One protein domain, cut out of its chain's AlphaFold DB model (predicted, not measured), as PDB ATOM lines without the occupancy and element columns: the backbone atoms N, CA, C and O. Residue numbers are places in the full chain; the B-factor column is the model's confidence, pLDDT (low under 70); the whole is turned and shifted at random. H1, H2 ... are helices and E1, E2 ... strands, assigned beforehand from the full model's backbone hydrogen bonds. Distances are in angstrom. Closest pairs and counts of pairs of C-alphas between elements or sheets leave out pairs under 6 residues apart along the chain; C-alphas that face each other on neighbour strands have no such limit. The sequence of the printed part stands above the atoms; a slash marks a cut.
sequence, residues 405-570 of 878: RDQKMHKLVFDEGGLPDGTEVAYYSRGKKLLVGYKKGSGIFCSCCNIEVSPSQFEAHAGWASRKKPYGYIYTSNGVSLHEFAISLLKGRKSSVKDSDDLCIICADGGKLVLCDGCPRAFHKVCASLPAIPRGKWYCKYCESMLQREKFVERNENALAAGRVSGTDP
ATOM      1  N   ARG A 405     -79.735 -25.102 -48.863       50.09
ATOM      2  CA  ARG A 405     -81.046 -25.609 -48.457       50.09
ATOM      3  C   ARG A 405     -81.463 -25.262 -47.040       50.09
ATOM      4  O   ARG A 405     -82.655 -25.131 -46.801       50.09
ATOM      5  N   ASP A 406     -80.515 -24.982 -46.149       52.06
ATOM      6  CA  ASP A 406     -80.798 -24.189 -44.949       52.06
ATOM      7  C   ASP A 406     -81.326 -22.806 -45.365       52.06
ATOM      8  O   ASP A 406     -82.287 -22.305 -44.793       52.06
ATOM      9  N   GLN A 407     -80.767 -22.231 -46.439       60.78
ATOM     10  CA  GLN A 407     -81.301 -21.022 -47.072       60.78
ATOM     11  C   GLN A 407     -82.714 -21.245 -47.650       60.78
ATOM     12  O   GLN A 407     -83.599 -20.449 -47.349       60.78
ATOM     13  N   LYS A 408     -82.973 -22.337 -48.399       64.06
ATOM     14  CA  LYS A 408     -84.332 -22.677 -48.893       64.06
ATOM     15  C   LYS A 408     -85.341 -22.860 -47.746       64.06
ATOM     16  O   LYS A 408     -86.442 -22.335 -47.838       64.06
ATOM     17  N   MET A 409     -84.971 -23.550 -46.663       75.19
ATOM     18  CA  MET A 409     -85.814 -23.744 -45.474       75.19
ATOM     19  C   MET A 409     -86.143 -22.409 -44.802       75.19
ATOM     20  O   MET A 409     -87.301 -22.124 -44.526       75.19
ATOM     21  N   HIS A 410     -85.137 -21.575 -44.552       76.75
ATOM     22  CA  HIS A 410     -85.340 -20.287 -43.898       76.75
ATOM     23  C   HIS A 410     -86.115 -19.285 -44.770       76.75
ATOM     24  O   HIS A 410     -86.826 -18.440 -44.230       76.75
ATOM     25  N   LYS A 411     -86.071 -19.429 -46.102       75.56
ATOM     26  CA  LYS A 411     -86.937 -18.690 -47.033       75.56
ATOM     27  C   LYS A 411     -88.428 -19.014 -46.835       75.56
ATOM     28  O   LYS A 411     -89.243 -18.101 -46.916       75.56
ATOM     29  N   LEU A 412     -88.780 -20.248 -46.439       76.94
ATOM     30  CA  LEU A 412     -90.169 -20.639 -46.126       76.94
ATOM     31  C   LEU A 412     -90.801 -19.808 -44.996       76.94
ATOM     32  O   LEU A 412     -92.019 -19.747 -44.904       76.94
ATOM     33  N   VAL A 413     -89.998 -19.163 -44.141       79.94
ATOM     34  CA  VAL A 413     -90.498 -18.249 -43.099       79.94
ATOM     35  C   VAL A 413     -91.071 -16.963 -43.707       79.94
ATOM     36  O   VAL A 413     -91.952 -16.358 -43.106       79.94
ATOM     37  N   PHE A 414     -90.610 -16.553 -44.891       81.94
ATOM     38  CA  PHE A 414     -91.018 -15.306 -45.547       81.94
ATOM     39  C   PHE A 414     -91.878 -15.526 -46.808       81.94
ATOM     40  O   PHE A 414     -92.643 -14.631 -47.164       81.94
ATOM     41  N   ASP A 415     -91.806 -16.714 -47.422       74.06
ATOM     42  CA  ASP A 415     -92.632 -17.150 -48.561       74.06
ATOM     43  C   ASP A 415     -94.134 -17.310 -48.223       74.06
ATOM     44  O   ASP A 415     -94.546 -17.302 -47.060       74.06
ATOM     45  N   GLU A 416     -94.974 -17.484 -49.252       56.91
ATOM     46  CA  GLU A 416     -96.417 -17.712 -49.085       56.91
ATOM     47  C   GLU A 416     -96.725 -18.955 -48.231       56.91
ATOM     48  O   GLU A 416     -96.236 -20.060 -48.481       56.91
ATOM     49  N   GLY A 417     -97.573 -18.771 -47.213       58.19
ATOM     50  CA  GLY A 417     -97.869 -19.794 -46.203       58.19
ATOM     51  C   GLY A 417     -96.842 -19.887 -45.064       58.19
ATOM     52  O   GLY A 417     -96.990 -20.751 -44.202       58.19
ATOM     53  N   GLY A 418     -95.831 -19.013 -45.056       73.94
ATOM     54  CA  GLY A 418     -94.882 -18.825 -43.961       73.94
ATOM     55  C   GLY A 418     -95.429 -17.968 -42.816       73.94
ATOM     56  O   GLY A 418     -96.569 -18.118 -42.374       73.94
ATOM     57  N   LEU A 419     -94.592 -17.068 -42.298       76.38
ATOM     58  CA  LEU A 419     -94.953 -16.137 -41.231       76.38
ATOM     59  C   LEU A 419     -95.792 -14.986 -41.823       76.38
ATOM     60  O   LEU A 419     -95.358 -14.387 -42.810       76.38
ATOM     61  N   PRO A 420     -96.971 -14.649 -41.267       70.25
ATOM     62  CA  PRO A 420     -97.812 -13.608 -41.845       70.25
ATOM     63  C   PRO A 420     -97.172 -12.221 -41.703       70.25
ATOM     64  O   PRO A 420     -96.518 -11.909 -40.701       70.25
ATOM     65  N   ASP A 421     -97.386 -11.374 -42.707       73.38
ATOM     66  CA  ASP A 421     -97.007  -9.963 -42.666       73.38
ATOM     67  C   ASP A 421     -97.634  -9.268 -41.448       73.38
ATOM     68  O   ASP A 421     -98.770  -9.539 -41.061       73.38
ATOM     69  N   GLY A 422     -96.867  -8.378 -40.820       66.12
ATOM     70  CA  GLY A 422     -97.242  -7.697 -39.581       66.12
ATOM     71  C   GLY A 422     -96.899  -8.463 -38.306       66.12
ATOM     72  O   GLY A 422     -97.059  -7.904 -37.224       66.12
ATOM     73  N   THR A 423     -96.397  -9.701 -38.390       75.06
ATOM     74  CA  THR A 423     -95.903 -10.409 -37.197       75.06
ATOM     75  C   THR A 423     -94.735  -9.644 -36.580       75.06
ATOM     76  O   THR A 423     -93.699  -9.491 -37.232       75.06
ATOM     77  N   GLU A 424     -94.879  -9.209 -35.324       79.06
ATOM     78  CA  GLU A 424     -93.773  -8.629 -34.558       79.06
ATOM     79  C   GLU A 424     -92.667  -9.673 -34.366       79.06
ATOM     80  O   GLU A 424     -92.900 -10.792 -33.892       79.06
ATOM     81  N   VAL A 425     -91.448  -9.281 -34.725       87.62
ATOM     82  CA  VAL A 425     -90.230 -10.064 -34.547       87.62
ATOM     83  C   VAL A 425     -89.182  -9.209 -33.850       87.62
ATOM     84  O   VAL A 425     -89.037  -8.020 -34.129       87.62
ATOM     85  N   ALA A 426     -88.433  -9.801 -32.928       87.75
ATOM     86  CA  ALA A 426     -87.435  -9.076 -32.158       87.75
ATOM     87  C   ALA A 426     -86.171  -9.906 -31.940       87.75
ATOM     88  O   ALA A 426     -86.221 -11.131 -31.822       87.75
ATOM     89  N   TYR A 427     -85.025  -9.227 -31.900       89.50
ATOM     90  CA  TYR A 427     -83.735  -9.851 -31.630       89.50
ATOM     91  C   TYR A 427     -83.535  -9.980 -30.118       89.50
ATOM     92  O   TYR A 427     -83.568  -8.975 -29.402       89.50
ATOM     93  N   TYR A 428     -83.294 -11.199 -29.638       86.31
ATOM     94  CA  TYR A 428     -83.055 -11.500 -28.230       86.31
ATOM     95  C   TYR A 428     -81.663 -12.089 -28.004       86.31
ATOM     96  O   TYR A 428     -81.189 -12.947 -28.751       86.31
ATOM     97  N   SER A 429     -81.002 -11.654 -26.930       83.94
ATOM     98  CA  SER A 429     -79.723 -12.219 -26.499       83.94
ATOM     99  C   SER A 429     -79.567 -12.112 -24.982       83.94
ATOM    100  O   SER A 429     -79.636 -11.011 -24.438       83.94
ATOM    101  N   ARG A 430     -79.290 -13.242 -24.311       80.19
ATOM    102  CA  ARG A 430     -79.183 -13.357 -22.837       80.19
ATOM    103  C   ARG A 430     -80.431 -12.815 -22.121       80.19
ATOM    104  O   ARG A 430     -80.333 -11.939 -21.266       80.19
ATOM    105  N   GLY A 431     -81.613 -13.221 -22.592       75.31
ATOM    106  CA  GLY A 431     -82.906 -12.797 -22.041       75.31
ATOM    107  C   GLY A 431     -83.296 -11.334 -22.303       75.31
ATOM    108  O   GLY A 431     -84.380 -10.921 -21.910       75.31
ATOM    109  N   LYS A 432     -82.465 -10.529 -22.980       80.44
ATOM    110  CA  LYS A 432     -82.773  -9.120 -23.281       80.44
ATOM    111  C   LYS A 432     -83.287  -8.954 -24.710       80.44
ATOM    112  O   LYS A 432     -82.654  -9.444 -25.645       80.44
ATOM    113  N   LYS A 433     -84.403  -8.231 -24.868       86.94
ATOM    114  CA  LYS A 433     -84.907  -7.722 -26.155       86.94
ATOM    115  C   LYS A 433     -84.002  -6.565 -26.587       86.94
ATOM    116  O   LYS A 433     -83.878  -5.599 -25.842       86.94
ATOM    117  N   LEU A 434     -83.336  -6.681 -27.736       85.62
ATOM    118  CA  LEU A 434     -82.339  -5.702 -28.199       85.62
ATOM    119  C   LEU A 434     -82.807  -4.866 -29.392       85.62
ATOM    120  O   LEU A 434     -82.390  -3.724 -29.533       85.62
ATOM    121  N   LEU A 435     -83.654  -5.434 -30.250       87.19
ATOM    122  CA  LEU A 435     -84.169  -4.764 -31.441       87.19
ATOM    123  C   LEU A 435     -85.557  -5.298 -31.787       87.19
ATOM    124  O   LEU A 435     -85.824  -6.478 -31.559       87.19
ATOM    125  N   VAL A 436     -86.419  -4.454 -32.356       87.69
ATOM    126  CA  VAL A 436     -87.789  -4.796 -32.762       87.69
ATOM    127  C   VAL A 436     -87.983  -4.521 -34.255       87.69
ATOM    128  O   VAL A 436     -87.327  -3.669 -34.856       87.69
ATOM    129  N   GLY A 437     -88.880  -5.276 -34.870       86.75
ATOM    130  CA  GLY A 437     -89.330  -5.097 -36.238       86.75
ATOM    131  C   GLY A 437     -90.596  -5.903 -36.497       86.75
ATOM    132  O   GLY A 437     -91.158  -6.518 -35.589       86.75
ATOM    133  N   TYR A 438     -91.044  -5.927 -37.745       83.56
ATOM    134  CA  TYR A 438     -92.162  -6.773 -38.162       83.56
ATOM    135  C   TYR A 438     -91.907  -7.407 -39.529       83.56
ATOM    136  O   TYR A 438     -91.229  -6.824 -40.377       83.56
ATOM    137  N   LYS A 439     -92.437  -8.614 -39.753       83.06
ATOM    138  CA  LYS A 439     -92.369  -9.291 -41.058       83.06
ATOM    139  C   LYS A 439     -93.115  -8.450 -42.096       83.06
ATOM    140  O   LYS A 439     -94.276  -8.109 -41.876       83.06
ATOM    141  N   LYS A 440     -92.468  -8.124 -43.212       76.50
ATOM    142  CA  LYS A 440     -93.059  -7.381 -44.334       76.50
ATOM    143  C   LYS A 440     -92.495  -7.946 -45.630       76.50
ATOM    144  O   LYS A 440     -91.283  -8.099 -45.723       76.50
ATOM    145  N   GLY A 441     -93.350  -8.296 -46.587       76.88
ATOM    146  CA  GLY A 441     -92.926  -8.803 -47.890       76.88
ATOM    147  C   GLY A 441     -91.963  -9.983 -47.758       76.88
ATOM    148  O   GLY A 441     -92.338 -11.048 -47.267       76.88
ATOM    149  N   SER A 442     -90.712  -9.781 -48.172       79.56
ATOM    150  CA  SER A 442     -89.661 -10.809 -48.134       79.56
ATOM    151  C   SER A 442     -88.685 -10.668 -46.957       79.56
ATOM    152  O   SER A 442     -87.830 -11.536 -46.765       79.56
ATOM    153  N   GLY A 443     -88.805  -9.597 -46.167       84.12
ATOM    154  CA  GLY A 443     -87.872  -9.242 -45.103       84.12
ATOM    155  C   GLY A 443     -88.530  -8.834 -43.783       84.12
ATOM    156  O   GLY A 443     -89.671  -9.179 -43.462       84.12
ATOM    157  N   ILE A 444     -87.752  -8.118 -42.975       87.56
ATOM    158  CA  ILE A 444     -88.147  -7.571 -41.677       87.56
ATOM    159  C   ILE A 444     -88.034  -6.053 -41.765       87.56
ATOM    160  O   ILE A 444     -86.958  -5.526 -42.026       87.56
ATOM    161  N   PHE A 445     -89.115  -5.329 -41.507       85.00
ATOM    162  CA  PHE A 445     -89.062  -3.881 -41.348       85.00
ATOM    163  C   PHE A 445     -88.445  -3.542 -39.985       85.00
ATOM    164  O   PHE A 445     -88.995  -3.936 -38.954       85.00
ATOM    165  N   CYS A 446     -87.294  -2.863 -39.955       88.75
ATOM    166  CA  CYS A 446     -86.600  -2.551 -38.701       88.75
ATOM    167  C   CYS A 446     -87.145  -1.283 -38.039       88.75
ATOM    168  O   CYS A 446     -87.114  -0.224 -38.664       88.75
ATOM    169  N   SER A 447     -87.490  -1.329 -36.745       83.38
ATOM    170  CA  SER A 447     -87.836  -0.112 -35.986       83.38
ATOM    171  C   SER A 447     -86.637   0.817 -35.733       83.38
ATOM    172  O   SER A 447     -86.802   1.904 -35.197       83.38
ATOM    173  N   CYS A 448     -85.421   0.375 -36.069       79.81
ATOM    174  CA  CYS A 448     -84.184   1.141 -35.931       79.81
ATOM    175  C   CYS A 448     -83.954   2.166 -37.049       79.81
ATOM    176  O   CYS A 448     -83.234   3.137 -36.848       79.81
ATOM    177  N   CYS A 449     -84.485   1.902 -38.246       78.75
ATOM    178  CA  CYS A 449     -84.166   2.663 -39.457       78.75
ATOM    179  C   CYS A 449     -85.342   2.768 -40.438       78.75
ATOM    180  O   CYS A 449     -85.165   3.292 -41.530       78.75
ATOM    181  N   ASN A 450     -86.518   2.236 -40.082       80.62
ATOM    182  CA  ASN A 450     -87.761   2.282 -40.858       80.62
ATOM    183  C   ASN A 450     -87.628   1.817 -42.326       80.62
ATOM    184  O   ASN A 450     -88.266   2.352 -43.231       80.62
ATOM    185  N   ILE A 451     -86.807   0.784 -42.551       80.94
ATOM    186  CA  ILE A 451     -86.528   0.172 -43.862       80.94
ATOM    187  C   ILE A 451     -86.748  -1.349 -43.768       80.94
ATOM    188  O   ILE A 451     -86.512  -1.954 -42.717       80.94
ATOM    189  N   GLU A 452     -87.202  -1.976 -44.862       87.56
ATOM    190  CA  GLU A 452     -87.249  -3.441 -45.000       87.56
ATOM    191  C   GLU A 452     -85.829  -3.990 -45.196       87.56
ATOM    192  O   GLU A 452     -85.146  -3.669 -46.166       87.56
ATOM    193  N   VAL A 453     -85.376  -4.810 -44.250       88.81
ATOM    194  CA  VAL A 453     -84.032  -5.387 -44.210       88.81
ATOM    195  C   VAL A 453     -84.095  -6.913 -44.157       88.81
ATOM    196  O   VAL A 453     -85.036  -7.505 -43.622       88.81
ATOM    197  N   SER A 454     -83.075  -7.591 -44.685       88.81
ATOM    198  CA  SER A 454     -82.968  -9.047 -44.528       88.81
ATOM    199  C   SER A 454     -82.755  -9.430 -43.053       88.81
ATOM    200  O   SER A 454     -82.172  -8.648 -42.296       88.81
ATOM    201  N   PRO A 455     -83.110 -10.655 -42.620       87.75
ATOM    202  CA  PRO A 455     -82.836 -11.111 -41.252       87.75
ATOM    203  C   PRO A 455     -81.359 -10.988 -40.837       87.75
ATOM    204  O   PRO A 455     -81.065 -10.706 -39.679       87.75
ATOM    205  N   SER A 456     -80.422 -11.135 -41.781       87.38
ATOM    206  CA  SER A 456     -78.982 -10.936 -41.547       87.38
ATOM    207  C   SER A 456     -78.618  -9.475 -41.266       87.38
ATOM    208  O   SER A 456     -77.789  -9.209 -40.398       87.38
ATOM    209  N   GLN A 457     -79.241  -8.525 -41.970       86.75
ATOM    210  CA  GLN A 457     -79.099  -7.094 -41.689       86.75
ATOM    211  C   GLN A 457     -79.795  -6.723 -40.373       86.75
ATOM    212  O   GLN A 457     -79.238  -5.957 -39.602       86.75
ATOM    213  N   PHE A 458     -80.935  -7.334 -40.042       88.44
ATOM    214  CA  PHE A 458     -81.594  -7.146 -38.745       88.44
ATOM    215  C   PHE A 458     -80.712  -7.617 -37.565       88.44
ATOM    216  O   PHE A 458     -80.588  -6.909 -36.570       88.44
ATOM    217  N   GLU A 459     -80.005  -8.751 -37.686       89.19
ATOM    218  CA  GLU A 459     -78.973  -9.155 -36.708       89.19
ATOM    219  C   GLU A 459     -77.783  -8.175 -36.658       89.19
ATOM    220  O   GLU A 459     -77.225  -7.937 -35.585       89.19
ATOM    221  N   ALA A 460     -77.405  -7.568 -37.788       86.88
ATOM    222  CA  ALA A 460     -76.370  -6.536 -37.813       86.88
ATOM    223  C   ALA A 460     -76.818  -5.239 -37.117       86.88
ATOM    224  O   ALA A 460     -76.069  -4.703 -36.305       86.88
ATOM    225  N   HIS A 461     -78.051  -4.791 -37.363       86.38
ATOM    226  CA  HIS A 461     -78.651  -3.605 -36.746       86.38
ATOM    227  C   HIS A 461     -78.881  -3.808 -35.236       86.38
ATOM    228  O   HIS A 461     -78.842  -2.848 -34.475       86.38
ATOM    229  N   ALA A 462     -79.036  -5.056 -34.776       85.81
ATOM    230  CA  ALA A 462     -79.055  -5.414 -33.355       85.81
ATOM    231  C   ALA A 462     -77.654  -5.450 -32.695       85.81
ATOM    232  O   ALA A 462     -77.537  -5.841 -31.533       85.81
ATOM    233  N   GLY A 463     -76.587  -5.105 -33.428       83.88
ATOM    234  CA  GLY A 463     -75.200  -5.100 -32.945       83.88
ATOM    235  C   GLY A 463     -74.474  -6.453 -33.005       83.88
ATOM    236  O   GLY A 463     -73.374  -6.579 -32.471       83.88
ATOM    237  N   TRP A 464     -75.047  -7.479 -33.650       81.12
ATOM    238  CA  TRP A 464     -74.545  -8.864 -33.603       81.12
ATOM    239  C   TRP A 464     -74.129  -9.447 -34.965       81.12
ATOM    240  O   TRP A 464     -74.035 -10.668 -35.110       81.12
ATOM    241  N   ALA A 465     -73.790  -8.595 -35.942       74.44
ATOM    242  CA  ALA A 465     -73.396  -8.958 -37.318       74.44
ATOM    243  C   ALA A 465     -72.359 -10.103 -37.435       74.44
ATOM    244  O   ALA A 465     -72.331 -10.844 -38.421       74.44
ATOM    245  N   SER A 466     -71.491 -10.256 -36.432       71.31
ATOM    246  CA  SER A 466     -70.455 -11.293 -36.370       71.31
ATOM    247  C   SER A 466     -70.991 -12.708 -36.107       71.31
ATOM    248  O   SER A 466     -70.301 -13.674 -36.436       71.31
ATOM    249  N   ARG A 467     -72.205 -12.864 -35.551       72.38
ATOM    250  CA  ARG A 467     -72.791 -14.178 -35.218       72.38
ATOM    251  C   ARG A 467     -73.243 -14.968 -36.444       72.38
ATOM    252  O   ARG A 467     -73.073 -16.188 -36.456       72.38
ATOM    253  N   LYS A 468     -73.806 -14.288 -37.450       75.81
ATOM    254  CA  LYS A 468     -74.328 -14.863 -38.704       75.81
ATOM    255  C   LYS A 468     -75.352 -15.990 -38.468       75.81
ATOM    256  O   LYS A 468     -75.347 -17.001 -39.172       75.81
ATOM    257  N   LYS A 469     -76.218 -15.831 -37.460       76.62
ATOM    258  CA  LYS A 469     -77.261 -16.791 -37.044       76.62
ATOM    259  C   LYS A 469     -78.616 -16.113 -36.745       76.62
ATOM    260  O   LYS A 469     -79.252 -16.468 -35.748       76.62
ATOM    261  N   PRO A 470     -79.122 -15.214 -37.614       83.00
ATOM    262  CA  PRO A 470     -80.295 -14.392 -37.311       83.00
ATOM    263  C   PRO A 470     -81.529 -15.221 -36.931       83.00
ATOM    264  O   PRO A 470     -82.164 -14.958 -35.916       83.00
ATOM    265  N   TYR A 471     -81.819 -16.297 -37.667       82.81
ATOM    266  CA  TYR A 471     -82.998 -17.142 -37.437       82.81
ATOM    267  C   TYR A 471     -83.048 -17.821 -36.052       82.81
ATOM    268  O   TYR A 471     -84.129 -18.199 -35.613       82.81
ATOM    269  N   GLY A 472     -81.912 -17.970 -35.356       81.06
ATOM    270  CA  GLY A 472     -81.848 -18.548 -34.003       81.06
ATOM    271  C   GLY A 472     -81.906 -17.524 -32.859       81.06
ATOM    272  O   GLY A 472     -82.032 -17.919 -31.699       81.06
ATOM    273  N   TYR A 473     -81.802 -16.228 -33.170       84.62
ATOM    274  CA  TYR A 473     -81.840 -15.131 -32.192       84.62
ATOM    275  C   TYR A 473     -82.968 -14.121 -32.439       84.62
ATOM    276  O   TYR A 473     -83.264 -13.315 -31.561       84.62
ATOM    277  N   ILE A 474     -83.640 -14.191 -33.590       87.81
ATOM    278  CA  ILE A 474     -84.894 -13.487 -33.855       87.81
ATOM    279  C   ILE A 474     -86.060 -14.383 -33.413       87.81
ATOM    280  O   ILE A 474     -86.194 -15.516 -33.885       87.81
ATOM    281  N   TYR A 475     -86.896 -13.860 -32.516       86.12
ATOM    282  CA  TYR A 475     -88.079 -14.524 -31.966       86.12
ATOM    283  C   TYR A 475     -89.348 -13.740 -32.314       86.12
ATOM    284  O   TYR A 475     -89.315 -12.515 -32.437       86.12
ATOM    285  N   THR A 476     -90.471 -14.445 -32.441       83.50
ATOM    286  CA  THR A 476     -91.816 -13.847 -32.456       83.50
ATOM    287  C   THR A 476     -92.274 -13.504 -31.035       83.50
ATOM    288  O   THR A 476     -91.726 -14.024 -30.060       83.50
ATOM    289  N   SER A 477     -93.344 -12.714 -30.892       73.44
ATOM    290  CA  SER A 477     -93.988 -12.376 -29.604       73.44
ATOM    291  C   SER A 477     -94.713 -13.544 -28.885       73.44
ATOM    292  O   SER A 477     -95.532 -13.320 -27.989       73.44
ATOM    293  N   ASN A 478     -94.394 -14.790 -29.267       66.50
ATOM    294  CA  ASN A 478     -94.796 -16.046 -28.616       66.50
ATOM    295  C   ASN A 478     -93.585 -16.826 -28.053       66.50
ATOM    296  O   ASN A 478     -93.735 -17.956 -27.588       66.50
ATOM    297  N   GLY A 479     -92.368 -16.292 -28.196       72.50
ATOM    298  CA  GLY A 479     -91.126 -16.982 -27.857       72.50
ATOM    299  C   GLY A 479     -90.791 -18.188 -28.734       72.50
ATOM    300  O   GLY A 479     -90.100 -19.102 -28.283       72.50
ATOM    301  N   VAL A 480     -91.242 -18.176 -29.992       81.50
ATOM    302  CA  VAL A 480     -90.796 -19.100 -31.049       81.50
ATOM    303  C   VAL A 480     -89.681 -18.428 -31.843       81.50
ATOM    304  O   VAL A 480     -89.853 -17.294 -32.294       81.50
ATOM    305  N   SER A 481     -88.550 -19.108 -32.042       86.50
ATOM    306  CA  SER A 481     -87.493 -18.593 -32.933       86.50
ATOM    307  C   SER A 481     -87.869 -18.777 -34.408       86.50
ATOM    308  O   SER A 481     -88.581 -19.721 -34.756       86.50
ATOM    309  N   LEU A 482     -87.367 -17.932 -35.316       84.31
ATOM    310  CA  LEU A 482     -87.639 -18.127 -36.753       84.31
ATOM    311  C   LEU A 482     -87.120 -19.484 -37.275       84.31
ATOM    312  O   LEU A 482     -87.694 -20.040 -38.208       84.31
ATOM    313  N   HIS A 483     -86.072 -20.043 -36.660       82.50
ATOM    314  CA  HIS A 483     -85.550 -21.383 -36.950       82.50
ATOM    315  C   HIS A 483     -86.530 -22.495 -36.534       82.50
ATOM    316  O   HIS A 483     -86.849 -23.377 -37.328       82.50
ATOM    317  N   GLU A 484     -87.063 -22.414 -35.314       78.06
ATOM    318  CA  GLU A 484     -88.079 -23.334 -34.786       78.06
ATOM    319  C   GLU A 484     -89.366 -23.298 -35.633       78.06
ATOM    320  O   GLU A 484     -89.931 -24.341 -35.977       78.06
ATOM    321  N   PHE A 485     -89.787 -22.098 -36.050       78.31
ATOM    322  CA  PHE A 485     -90.915 -21.914 -36.963       78.31
ATOM    323  C   PHE A 485     -90.652 -22.559 -38.336       78.31
ATOM    324  O   PHE A 485     -91.497 -23.302 -38.835       78.31
ATOM    325  N   ALA A 486     -89.458 -22.368 -38.914       78.62
ATOM    326  CA  ALA A 486     -89.062 -22.992 -40.181       78.62
ATOM    327  C   ALA A 486     -89.090 -24.535 -40.119       78.62
ATOM    328  O   ALA A 486     -89.548 -25.190 -41.058       78.62
ATOM    329  N   ILE A 487     -88.666 -25.122 -38.995       72.38
ATOM    330  CA  ILE A 487     -88.732 -26.571 -38.751       72.38
ATOM    331  C   ILE A 487     -90.190 -27.063 -38.666       72.38
ATOM    332  O   ILE A 487     -90.499 -28.156 -39.142       72.38
ATOM    333  N   SER A 488     -91.112 -26.272 -38.106       70.56
ATOM    334  CA  SER A 488     -92.545 -26.612 -38.093       70.56
ATOM    335  C   SER A 488     -93.164 -26.630 -39.496       70.56
ATOM    336  O   SER A 488     -93.876 -27.574 -39.845       70.56
ATOM    337  N   LEU A 489     -92.826 -25.649 -40.343       71.19
ATOM    338  CA  LEU A 489     -93.288 -25.599 -41.737       71.19
ATOM    339  C   LEU A 489     -92.854 -26.836 -42.547       71.19
ATOM    340  O   LEU A 489     -93.620 -27.309 -43.388       71.19
ATOM    341  N   LEU A 490     -91.675 -27.407 -42.259       66.94
ATOM    342  CA  LEU A 490     -91.262 -28.701 -42.817       66.94
ATOM    343  C   LEU A 490     -92.115 -29.863 -42.286       66.94
ATOM    344  O   LEU A 490     -92.631 -30.639 -43.084       66.94
ATOM    345  N   LYS A 491     -92.321 -29.963 -40.963       57.81
ATOM    346  CA  LYS A 491     -93.123 -31.035 -40.329       57.81
ATOM    347  C   LYS A 491     -94.578 -31.083 -40.828       57.81
ATOM    348  O   LYS A 491     -95.211 -32.134 -40.747       57.81
ATOM    349  N   GLY A 492     -95.116 -29.961 -41.316       46.97
ATOM    350  CA  GLY A 492     -96.485 -29.847 -41.829       46.97
ATOM    351  C   GLY A 492     -96.693 -30.283 -43.286       46.97
ATOM    352  O   GLY A 492     -97.833 -30.551 -43.670       46.97
ATOM    353  N   ARG A 493     -95.636 -30.374 -44.106       51.41
ATOM    354  CA  ARG A 493     -95.717 -30.911 -45.476       51.41
ATOM    355  C   ARG A 493     -95.244 -32.363 -45.481       51.41
ATOM    356  O   ARG A 493     -94.134 -32.650 -45.051       51.41
ATOM    357  N   LYS A 494     -96.025 -33.270 -46.083       41.09
ATOM    358  CA  LYS A 494     -95.437 -34.495 -46.645       41.09
ATOM    359  C   LYS A 494     -94.493 -34.046 -47.761       41.09
ATOM    360  O   LYS A 494     -94.964 -33.562 -48.790       41.09
ATOM    361  N   SER A 495     -93.185 -34.133 -47.540       42.91
ATOM    362  CA  SER A 495     -92.192 -33.857 -48.575       42.91
ATOM    363  C   SER A 495     -92.419 -34.813 -49.744       42.91
ATOM    364  O   SER A 495     -92.426 -36.031 -49.574       42.91
ATOM    365  N   SER A 496     -92.614 -34.267 -50.946       39.88
ATOM    366  CA  SER A 496     -92.471 -35.093 -52.145       39.88
ATOM    367  C   SER A 496     -91.004 -35.510 -52.268       39.88
ATOM    368  O   SER A 496     -90.112 -34.783 -51.821       39.88
ATOM    369  N   VAL A 497     -90.729 -36.646 -52.911       47.62
ATOM    370  CA  VAL A 497     -89.347 -37.129 -53.092       47.62
ATOM    371  C   VAL A 497     -88.474 -36.073 -53.803       47.62
ATOM    372  O   VAL A 497     -87.300 -35.942 -53.476       47.62
ATOM    373  N   LYS A 498     -89.074 -35.214 -54.647       47.22
ATOM    374  CA  LYS A 498     -88.425 -34.085 -55.348       47.22
ATOM    375  C   LYS A 498     -87.961 -32.920 -54.445       47.22
ATOM    376  O   LYS A 498     -87.318 -31.997 -54.935       47.22
ATOM    377  N   ASP A 499     -88.278 -32.929 -53.148       47.56
ATOM    378  CA  ASP A 499     -87.812 -31.944 -52.149       47.56
ATOM    379  C   ASP A 499     -86.776 -32.534 -51.163       47.56
ATOM    380  O   ASP A 499     -86.530 -31.976 -50.093       47.56
ATOM    381  N   SER A 500     -86.133 -33.650 -51.536       53.59
ATOM    382  CA  SER A 500     -85.095 -34.360 -50.759       53.59
ATOM    383  C   SER A 500     -83.685 -34.076 -51.297       53.59
ATOM    384  O   SER A 500     -83.557 -33.542 -52.390       53.59
ATOM    385  N   ASP A 501     -82.629 -34.202 -50.478       58.41
ATOM    386  CA  ASP A 501     -81.263 -33.815 -50.902       58.41
ATOM    387  C   ASP A 501     -80.670 -34.973 -51.711       58.41
ATOM    388  O   ASP A 501     -80.466 -36.056 -51.169       58.41
ATOM    389  N   ASP A 502     -80.385 -34.761 -52.994       70.12
ATOM    390  CA  ASP A 502     -79.920 -35.832 -53.894       70.12
ATOM    391  C   ASP A 502     -78.469 -36.278 -53.622       70.12
ATOM    392  O   ASP A 502     -77.972 -37.217 -54.244       70.12
ATOM    393  N   LEU A 503     -77.782 -35.601 -52.692       67.00
ATOM    394  CA  LEU A 503     -76.382 -35.799 -52.319       67.00
ATOM    395  C   LEU A 503     -76.247 -35.953 -50.797       67.00
ATOM    396  O   LEU A 503     -76.872 -35.229 -50.020       67.00
ATOM    397  N   CYS A 504     -75.372 -36.852 -50.349       72.56
ATOM    398  CA  CYS A 504     -75.045 -37.013 -48.937       72.56
ATOM    399  C   CYS A 504     -74.315 -35.777 -48.394       72.56
ATOM    400  O   CYS A 504     -73.235 -35.436 -48.863       72.56
ATOM    401  N   ILE A 505     -74.808 -35.176 -47.309       66.06
ATOM    402  CA  ILE A 505     -74.194 -33.979 -46.698       66.06
ATOM    403  C   ILE A 505     -72.791 -34.208 -46.082       66.06
ATOM    404  O   ILE A 505     -72.167 -33.260 -45.614       66.06
ATOM    405  N   ILE A 506     -72.297 -35.453 -46.057       65.75
ATOM    406  CA  ILE A 506     -71.000 -35.834 -45.468       65.75
ATOM    407  C   ILE A 506     -69.930 -36.109 -46.537       65.75
ATOM    408  O   ILE A 506     -68.799 -35.672 -46.352       65.75
ATOM    409  N   CYS A 507     -70.264 -36.783 -47.647       63.97
ATOM    410  CA  CYS A 507     -69.319 -37.048 -48.748       63.97
ATOM    411  C   CYS A 507     -69.596 -36.250 -50.038       63.97
ATOM    412  O   CYS A 507     -68.753 -36.218 -50.920       63.97
ATOM    413  N   ALA A 508     -70.737 -35.558 -50.122       56.78
ATOM    414  CA  ALA A 508     -71.247 -34.831 -51.291       56.78
ATOM    415  C   ALA A 508     -71.633 -35.687 -52.519       56.78
ATOM    416  O   ALA A 508     -72.052 -35.120 -53.527       56.78
ATOM    417  N   ASP A 509     -71.595 -37.020 -52.424       54.62
ATOM    418  CA  ASP A 509     -72.037 -37.943 -53.483       54.62
ATOM    419  C   ASP A 509     -73.523 -38.319 -53.372       54.62
ATOM    420  O   ASP A 509     -74.072 -38.416 -52.270       54.62
ATOM    421  N   GLY A 510     -74.162 -38.602 -54.511       66.81
ATOM    422  CA  GLY A 510     -75.515 -39.168 -54.579       66.81
ATOM    423  C   GLY A 510     -75.530 -40.700 -54.558       66.81
ATOM    424  O   GLY A 510     -74.524 -41.346 -54.848       66.81
ATOM    425  N   GLY A 511     -76.680 -41.296 -54.229       71.31
ATOM    426  CA  GLY A 511     -76.823 -42.751 -54.140       71.31
ATOM    427  C   GLY A 511     -78.054 -43.197 -53.349       71.31
ATOM    428  O   GLY A 511     -79.070 -42.504 -53.302       71.31
ATOM    429  N   LYS A 512     -77.972 -44.363 -52.691       75.25
ATOM    430  CA  LYS A 512     -79.017 -44.847 -51.767       75.25
ATOM    431  C   LYS A 512     -78.922 -44.098 -50.431       75.25
ATOM    432  O   LYS A 512     -78.207 -44.513 -49.515       75.25
ATOM    433  N   LEU A 513     -79.628 -42.973 -50.350       81.38
ATOM    434  CA  LEU A 513     -79.601 -42.039 -49.225       81.38
ATOM    435  C   LEU A 513     -80.756 -42.261 -48.231       81.38
ATOM    436  O   LEU A 513     -81.874 -42.605 -48.605       81.38
ATOM    437  N   VAL A 514     -80.474 -42.012 -46.953       80.19
ATOM    438  CA  VAL A 514     -81.423 -41.909 -45.839       80.19
ATOM    439  C   VAL A 514     -81.660 -40.426 -45.547       80.19
ATOM    440  O   VAL A 514     -80.711 -39.642 -45.469       80.19
ATOM    441  N   LEU A 515     -82.922 -40.033 -45.389       78.88
ATOM    442  CA  LEU A 515     -83.338 -38.649 -45.150       78.88
ATOM    443  C   LEU A 515     -83.603 -38.405 -43.661       78.88
ATOM    444  O   LEU A 515     -84.010 -39.317 -42.947       78.88
ATOM    445  N   CYS A 516     -83.385 -37.176 -43.196       78.00
ATOM    446  CA  CYS A 516     -83.697 -36.757 -41.828       78.00
ATOM    447  C   CYS A 516     -85.111 -36.152 -41.740       78.00
ATOM    448  O   CYS A 516     -85.388 -35.142 -42.381       78.00
ATOM    449  N   ASP A 517     -85.978 -36.665 -40.865       73.19
ATOM    450  CA  ASP A 517     -87.350 -36.149 -40.672       73.19
ATOM    451  C   ASP A 517     -87.414 -34.733 -40.056       73.19
ATOM    452  O   ASP A 517     -88.490 -34.151 -39.907       73.19
ATOM    453  N   GLY A 518     -86.275 -34.180 -39.620       60.59
ATOM    454  CA  GLY A 518     -86.183 -32.875 -38.950       60.59
ATOM    455  C   GLY A 518     -85.493 -31.772 -39.753       60.59
ATOM    456  O   GLY A 518     -85.504 -30.622 -39.320       60.59
ATOM    457  N   CYS A 519     -84.863 -32.089 -40.887       65.56
ATOM    458  CA  CYS A 519     -84.234 -31.105 -41.775       65.56
ATOM    459  C   CYS A 519     -84.013 -31.721 -43.163       65.56
ATOM    460  O   CYS A 519     -83.848 -32.933 -43.254       65.56
ATOM    461  N   PRO A 520     -83.899 -30.929 -44.241       62.72
ATOM    462  CA  PRO A 520     -83.926 -31.449 -45.610       62.72
ATOM    463  C   PRO A 520     -82.642 -32.189 -46.052       62.72
ATOM    464  O   PRO A 520     -82.433 -32.349 -47.251       62.72
ATOM    465  N   ARG A 521     -81.782 -32.612 -45.111       73.00
ATOM    466  CA  ARG A 521     -80.471 -33.242 -45.345       73.00
ATOM    467  C   ARG A 521     -80.582 -34.744 -45.592       73.00
ATOM    468  O   ARG A 521     -81.289 -35.447 -44.864       73.00
ATOM    469  N   ALA A 522     -79.769 -35.229 -46.522       80.12
ATOM    470  CA  ALA A 522     -79.625 -36.639 -46.856       80.12
ATOM    471  C   ALA A 522     -78.252 -37.206 -46.455       80.12
ATOM    472  O   ALA A 522     -77.247 -36.490 -46.393       80.12
ATOM    473  N   PHE A 523     -78.204 -38.508 -46.175       82.38
ATOM    474  CA  PHE A 523     -77.025 -39.205 -45.663       82.38
ATOM    475  C   PHE A 523     -76.924 -40.619 -46.239       82.38
ATOM    476  O   PHE A 523     -77.901 -41.359 -46.213       82.38
ATOM    477  N   HIS A 524     -75.744 -41.069 -46.667       78.38
ATOM    478  CA  HIS A 524     -75.529 -42.510 -46.837       78.38
ATOM    479  C   HIS A 524     -75.636 -43.219 -45.479       78.38
ATOM    480  O   HIS A 524     -75.167 -42.686 -44.472       78.38
ATOM    481  N   LYS A 525     -76.186 -44.444 -45.457       82.06
ATOM    482  CA  LYS A 525     -76.288 -45.303 -44.256       82.06
ATOM    483  C   LYS A 525     -74.982 -45.319 -43.442       82.06
ATOM    484  O   LYS A 525     -74.999 -45.091 -42.235       82.06
ATOM    485  N   VAL A 526     -73.855 -45.542 -44.125       75.25
ATOM    486  CA  VAL A 526     -72.511 -45.604 -43.523       75.25
ATOM    487  C   VAL A 526     -72.085 -44.240 -42.968       75.25
ATOM    488  O   VAL A 526     -71.670 -44.151 -41.816       75.25
ATOM    489  N   CYS A 527     -72.265 -43.158 -43.732       73.75
ATOM    490  CA  CYS A 527     -71.932 -41.799 -43.295       73.75
ATOM    491  C   CYS A 527     -72.775 -41.328 -42.093       73.75
ATOM    492  O   CYS A 527     -72.279 -40.590 -41.249       73.75
ATOM    493  N   ALA A 528     -74.028 -41.779 -41.981       75.31
ATOM    494  CA  ALA A 528     -74.880 -41.550 -40.811       75.31
ATOM    495  C   ALA A 528     -74.510 -42.422 -39.589       75.31
ATOM    496  O   ALA A 528     -75.097 -42.243 -38.521       75.31
ATOM    497  N   SER A 529     -73.555 -43.350 -39.732       75.19
ATOM    498  CA  SER A 529     -73.194 -44.375 -38.740       75.19
ATOM    499  C   SER A 529     -74.353 -45.323 -38.378       75.19
ATOM    500  O   SER A 529     -74.471 -45.742 -37.229       75.19
ATOM    501  N   LEU A 530     -75.233 -45.648 -39.335       76.44
ATOM    502  CA  LEU A 530     -76.434 -46.456 -39.090       76.44
ATOM    503  C   LEU A 530     -76.212 -47.953 -39.391       76.44
ATOM    504  O   LEU A 530     -75.826 -48.292 -40.513       76.44
ATOM    505  N   PRO A 531     -76.527 -48.880 -38.462       69.12
ATOM    506  CA  PRO A 531     -76.369 -50.322 -38.690       69.12
ATOM    507  C   PRO A 531     -77.419 -50.895 -39.659       69.12
ATOM    508  O   PRO A 531     -77.138 -51.840 -40.397       69.12
ATOM    509  N   ALA A 532     -78.600 -50.277 -39.746       75.62
ATOM    510  CA  ALA A 532     -79.690 -50.624 -40.662       75.62
ATOM    511  C   ALA A 532     -80.379 -49.352 -41.193       75.62
ATOM    512  O   ALA A 532     -80.151 -48.262 -40.673       75.62
ATOM    513  N   ILE A 533     -81.223 -49.481 -42.223       76.88
ATOM    514  CA  ILE A 533     -82.134 -48.392 -42.611       76.88
ATOM    515  C   ILE A 533     -83.250 -48.319 -41.548       76.88
ATOM    516  O   ILE A 533     -83.839 -49.362 -41.246       76.88
ATOM    517  N   PRO A 534     -83.548 -47.145 -40.960       77.81
ATOM    518  CA  PRO A 534     -84.608 -47.010 -39.964       77.81
ATOM    519  C   PRO A 534     -85.985 -47.393 -40.526       77.81
ATOM    520  O   PRO A 534     -86.379 -46.923 -41.589       77.81
ATOM    521  N   ARG A 535     -86.748 -48.209 -39.785       64.62
ATOM    522  CA  ARG A 535     -88.151 -48.568 -40.102       64.62
ATOM    523  C   ARG A 535     -89.178 -47.593 -39.497       64.62
ATOM    524  O   ARG A 535     -90.333 -47.941 -39.292       64.62
ATOM    525  N   GLY A 536     -88.741 -46.382 -39.172       67.06
ATOM    526  CA  GLY A 536     -89.517 -45.342 -38.502       67.06
ATOM    527  C   GLY A 536     -88.746 -44.022 -38.505       67.06
ATOM    528  O   GLY A 536     -87.672 -43.944 -39.104       67.06
ATOM    529  N   LYS A 537     -89.288 -42.996 -37.838       70.88
ATOM    530  CA  LYS A 537     -88.731 -41.634 -37.878       70.88
ATOM    531  C   LYS A 537     -87.270 -41.589 -37.429       70.88
ATOM    532  O   LYS A 537     -86.937 -42.120 -36.370       70.88
ATOM    533  N   TRP A 538     -86.428 -40.901 -38.193       81.19
ATOM    534  CA  TRP A 538     -85.011 -40.731 -37.902       81.19
ATOM    535  C   TRP A 538     -84.563 -39.273 -38.012       81.19
ATOM    536  O   TRP A 538     -84.870 -38.553 -38.962       81.19
ATOM    537  N   TYR A 539     -83.764 -38.850 -37.033       74.56
ATOM    538  CA  TYR A 539     -83.182 -37.519 -36.962       74.56
ATOM    539  C   TYR A 539     -81.659 -37.629 -37.001       74.56
ATOM    540  O   TYR A 539     -81.058 -38.374 -36.234       74.56
ATOM    541  N   CYS A 540     -81.015 -36.865 -37.882       75.56
ATOM    542  CA  CYS A 540     -79.559 -36.790 -37.905       75.56
ATOM    543  C   CYS A 540     -79.023 -36.133 -36.622       75.56
ATOM    544  O   CYS A 540     -79.701 -35.294 -36.030       75.56
ATOM    545  N   LYS A 541     -77.769 -36.426 -36.244       67.31
ATOM    546  CA  LYS A 541     -77.130 -35.928 -35.004       67.31
ATOM    547  C   LYS A 541     -77.226 -34.402 -34.800       67.31
ATOM    548  O   LYS A 541     -77.216 -33.937 -33.665       67.31
ATOM    549  N   TYR A 542     -77.355 -33.610 -35.872       61.38
ATOM    550  CA  TYR A 542     -77.643 -32.172 -35.767       61.38
ATOM    551  C   TYR A 542     -79.077 -31.895 -35.291       61.38
ATOM    552  O   TYR A 542     -79.255 -31.199 -34.296       61.38
ATOM    553  N   CYS A 543     -80.090 -32.457 -35.958       60.44
ATOM    554  CA  CYS A 543     -81.488 -32.333 -35.538       60.44
ATOM    555  C   CYS A 543     -81.729 -32.961 -34.171       60.44
ATOM    556  O   CYS A 543     -82.475 -32.405 -33.385       60.44
ATOM    557  N   GLU A 544     -81.061 -34.067 -33.856       65.81
ATOM    558  CA  GLU A 544     -81.092 -34.675 -32.531       65.81
ATOM    559  C   GLU A 544     -80.458 -33.755 -31.474       65.81
ATOM    560  O   GLU A 544     -81.085 -33.486 -30.456       65.81
ATOM    561  N   SER A 545     -79.283 -33.163 -31.724       59.84
ATOM    562  CA  SER A 545     -78.675 -32.174 -30.813       59.84
ATOM    563  C   SER A 545     -79.475 -30.865 -30.697       59.84
ATOM    564  O   SER A 545     -79.371 -30.182 -29.675       59.84
ATOM    565  N   MET A 546     -80.268 -30.499 -31.711       55.69
ATOM    566  CA  MET A 546     -81.244 -29.409 -31.611       55.69
ATOM    567  C   MET A 546     -82.460 -29.848 -30.786       55.69
ATOM    568  O   MET A 546     -82.707 -29.230 -29.762       55.69
ATOM    569  N   LEU A 547     -83.133 -30.959 -31.109       56.72
ATOM    570  CA  LEU A 547     -84.290 -31.462 -30.353       56.72
ATOM    571  C   LEU A 547     -83.958 -31.754 -28.881       56.72
ATOM    572  O   LEU A 547     -84.777 -31.485 -28.013       56.72
ATOM    573  N   GLN A 548     -82.770 -32.275 -28.565       51.19
ATOM    574  CA  GLN A 548     -82.343 -32.493 -27.176       51.19
ATOM    575  C   GLN A 548     -82.076 -31.170 -26.440       51.19
ATOM    576  O   GLN A 548     -82.262 -31.095 -25.233       51.19
ATOM    577  N   ARG A 549     -81.698 -30.102 -27.153       52.38
ATOM    578  CA  ARG A 549     -81.541 -28.741 -26.608       52.38
ATOM    579  C   ARG A 549     -82.883 -28.013 -26.492       52.38
ATOM    580  O   ARG A 549     -83.088 -27.250 -25.557       52.38
ATOM    581  N   GLU A 550     -83.807 -28.303 -27.403       45.22
ATOM    582  CA  GLU A 550     -85.195 -27.838 -27.405       45.22
ATOM    583  C   GLU A 550     -86.054 -28.580 -26.363       45.22
ATOM    584  O   GLU A 550     -87.014 -28.016 -25.852       45.22
ATOM    585  N   LYS A 551     -85.683 -29.795 -25.939       44.88
ATOM    586  CA  LYS A 551     -86.319 -30.490 -24.803       44.88
ATOM    587  C   LYS A 551     -86.129 -29.781 -23.454       44.88
ATOM    588  O   LYS A 551     -86.923 -30.011 -22.553       44.88
ATOM    589  N   PHE A 552     -85.144 -28.889 -23.318       43.19
ATOM    590  CA  PHE A 552     -84.940 -28.051 -22.124       43.19
ATOM    591  C   PHE A 552     -85.619 -26.663 -22.220       43.19
ATOM    592  O   PHE A 552     -85.265 -25.738 -21.488       43.19
ATOM    593  N   VAL A 553     -86.594 -26.480 -23.122       51.41
ATOM    594  CA  VAL A 553     -87.216 -25.170 -23.422       51.41
ATOM    595  C   VAL A 553     -88.021 -24.541 -22.277       51.41
ATOM    596  O   VAL A 553     -88.299 -23.345 -22.338       51.41
ATOM    597  N   GLU A 554     -88.263 -25.255 -21.176       48.28
ATOM    598  CA  GLU A 554     -88.735 -24.647 -19.918       48.28
ATOM    599  C   GLU A 554     -87.752 -23.610 -19.330       48.28
ATOM    600  O   GLU A 554     -88.139 -22.825 -18.469       48.28
ATOM    601  N   ARG A 555     -86.487 -23.567 -19.791       55.53
ATOM    602  CA  ARG A 555     -85.453 -22.625 -19.312       55.53
ATOM    603  C   ARG A 555     -84.701 -21.853 -20.414       55.53
ATOM    604  O   ARG A 555     -83.595 -21.375 -20.175       55.53
ATOM    605  N   ASN A 556     -85.260 -21.679 -21.618       68.88
ATOM    606  CA  ASN A 556     -84.653 -20.769 -22.611       68.88
ATOM    607  C   ASN A 556     -84.993 -19.302 -22.284       68.88
ATOM    608  O   ASN A 556     -86.058 -18.814 -22.660       68.88
ATOM    609  N   GLU A 557     -84.056 -18.589 -21.649       71.69
ATOM    610  CA  GLU A 557     -84.158 -17.162 -21.283       71.69
ATOM    611  C   GLU A 557     -84.716 -16.269 -22.402       71.69
ATOM    612  O   GLU A 557     -85.563 -15.414 -22.156       71.69
ATOM    613  N   ASN A 558     -84.255 -16.461 -23.645       78.19
ATOM    614  CA  ASN A 558     -84.661 -15.623 -24.778       78.19
ATOM    615  C   ASN A 558     -86.112 -15.901 -25.182       78.19
ATOM    616  O   ASN A 558     -86.831 -14.979 -25.544       78.19
ATOM    617  N   ALA A 559     -86.546 -17.160 -25.094       71.12
ATOM    618  CA  ALA A 559     -87.914 -17.556 -25.406       71.12
ATOM    619  C   ALA A 559     -88.899 -17.090 -24.321       71.12
ATOM    620  O   ALA A 559     -89.973 -16.589 -24.644       71.12
ATOM    621  N   LEU A 560     -88.512 -17.186 -23.044       68.00
ATOM    622  CA  LEU A 560     -89.288 -16.658 -21.917       68.00
ATOM    623  C   LEU A 560     -89.440 -15.130 -22.023       68.00
ATOM    624  O   LEU A 560     -90.558 -14.620 -21.999       68.00
ATOM    625  N   ALA A 561     -88.345 -14.401 -22.271       70.94
ATOM    626  CA  ALA A 561     -88.368 -12.951 -22.501       70.94
ATOM    627  C   ALA A 561     -89.116 -12.522 -23.785       70.94
ATOM    628  O   ALA A 561     -89.495 -11.357 -23.935       70.94
ATOM    629  N   ALA A 562     -89.337 -13.458 -24.709       66.88
ATOM    630  CA  ALA A 562     -90.148 -13.297 -25.913       66.88
ATOM    631  C   ALA A 562     -91.610 -13.765 -25.745       66.88
ATOM    632  O   ALA A 562     -92.366 -13.762 -26.717       66.88
ATOM    633  N   GLY A 563     -92.036 -14.117 -24.525       66.88
ATOM    634  CA  GLY A 563     -93.437 -14.389 -24.189       66.88
ATOM    635  C   GLY A 563     -93.875 -15.852 -24.305       66.88
ATOM    636  O   GLY A 563     -95.066 -16.108 -24.491       66.88
ATOM    637  N   ARG A 564     -92.952 -16.819 -24.215       67.50
ATOM    638  CA  ARG A 564     -93.298 -18.251 -24.203       67.50
ATOM    639  C   ARG A 564     -93.976 -18.653 -22.890       67.50
ATOM    640  O   ARG A 564     -93.482 -18.323 -21.817       67.50
ATOM    641  N   VAL A 565     -95.071 -19.413 -22.984       61.31
ATOM    642  CA  VAL A 565     -95.860 -19.890 -21.833       61.31
ATOM    643  C   VAL A 565     -95.911 -21.418 -21.825       61.31
ATOM    644  O   VAL A 565     -96.297 -22.035 -22.824       61.31
ATOM    645  N   SER A 566     -95.527 -22.022 -20.698       50.88
ATOM    646  CA  SER A 566     -95.518 -23.476 -20.487       50.88
ATOM    647  C   SER A 566     -96.901 -24.106 -20.689       50.88
ATOM    648  O   SER A 566     -97.928 -23.479 -20.441       50.88
ATOM    649  N   GLY A 567     -96.937 -25.361 -21.147       50.59
ATOM    650  CA  GLY A 567     -98.188 -26.105 -21.360       50.59
ATOM    651  C   GLY A 567     -98.993 -25.721 -22.611       50.59
ATOM    652  O   GLY A 567    -100.077 -26.263 -22.815       50.59
ATOM    653  N   THR A 568     -98.484 -24.832 -23.474       54.09
ATOM    654  CA  THR A 568     -99.121 -24.482 -24.759       54.09
ATOM    655  C   THR A 568     -98.169 -24.718 -25.934       54.09
ATOM    656  O   THR A 568     -96.964 -24.542 -25.778       54.09
ATOM    657  N   ASP A 569     -98.689 -25.091 -27.114       60.06
ATOM    658  CA  ASP A 569     -97.911 -25.090 -28.365       60.06
ATOM    659  C   ASP A 569     -97.802 -23.642 -28.888       60.06
ATOM    660  O   ASP A 569     -98.797 -23.082 -29.370       60.06
ATOM    661  N   PRO A 570     -96.622 -22.994 -28.816       57.22
ATOM    662  CA  PRO A 570     -96.507 -21.583 -29.161       57.22
ATOM    663  C   PRO A 570     -96.446 -21.356 -30.679       57.22
ATOM    664  O   PRO A 570     -96.675 -20.233 -31.134       57.22
TER     665      PRO A 570
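This is residues 405 to 570 of the 878 residues of the protein "uncharacterized protein LOC107831397 isoform X2" of Nicotiana tabacum (UniProt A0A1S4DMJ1). The domain has two lobes: a larger one built on a strongly twisted four-stranded sheet, with H2, H3, H4 and H6 packed on it, and a smaller one of loops round the short hairpin of E5 and E6. H4 leads from the larger lobe towards the smaller one, H5 runs back towards H6, and H1 packs on H4. The printed part has 166 residues with six named helices and six named strands, in the order H1 E1 E2 E3 H2 H3 E4 H4 E5 E6 H5 H6; the sheets, E3 E2 E1 E4 and E5 E6, are antiparallel. The class is mixed, helices and strands, with under half of the residues in named elements. The whole is compact by its radius of gyration of the C-alphas, 17.3 A, yet elongated, spanning 51 by 31 by 30 A.

H1, residues 405 to 411, begins at C-alpha 405 (-81.046, -25.609, -48.457). E1 is residues 424 to 429, 16.6 A long, and E2 residues 432 to 440, 23.5 A, which bends by 52 degrees at residue 435. E3 is residues 443 to 446, H2 455 to 461, H3 470 to 473 and E4 474 to 476. H4, residues 482 to 491, is 14.5 A long and begins at C-alpha 482 (-87.639, -18.127, -36.753). E5 is residues 513 to 515 and E6 522 to 524. H5, residues 541 to 550, is 13.7 A long; H6, residues 557 to 561, ends at C-alpha 561 (-88.368, -12.951, -22.501).

E1, E2 and E3 form a meander, each strand the antiparallel neighbour of the one before, with hairpins E1 and E2, and E2 and E3. N 427 and O 435 are 2.9 A apart, and N 445 and O 438 are 2.8 A apart, within hydrogen-bond range. Edge strand E4 pairs with E1, N 426 to O 475 at 2.9 A. H2 and H4 are on one face of the sheet, making two layers, helices on one face of a sheet. H2 has a height over the sheet of 8.0 A. H3 only grazes the sheet and touches H2, closest at the C-alphas of Glu 459 and Pro 470, 5.4 A. H6 is on the sheet at a height of 7.0 A. H1 and H4 touch, about perpendicular at 75 degrees, closest at the C-alphas of His 410 and Ala 486, 5.9 A. H5 is apart from H4 and H6. In the hairpin E5 and E6, N 514 and O 523 are 2.8 A apart. In H1, H2, H4, H5 and H6 every O i to N i+4 pair is within hydrogen-bond range; H3 is too short for one.

The C-alphas of Asn 450 and Pro 531, the two farthest apart, are 53.9 A apart. The printed part has no cut. The links H1 to E1, H4 to E5 and E6 to H5 are long. Mean pLDDT of the printed part is 71.9; 59 residues are under 70, among them 490 to 501, 541 to 556 and 562 to 570.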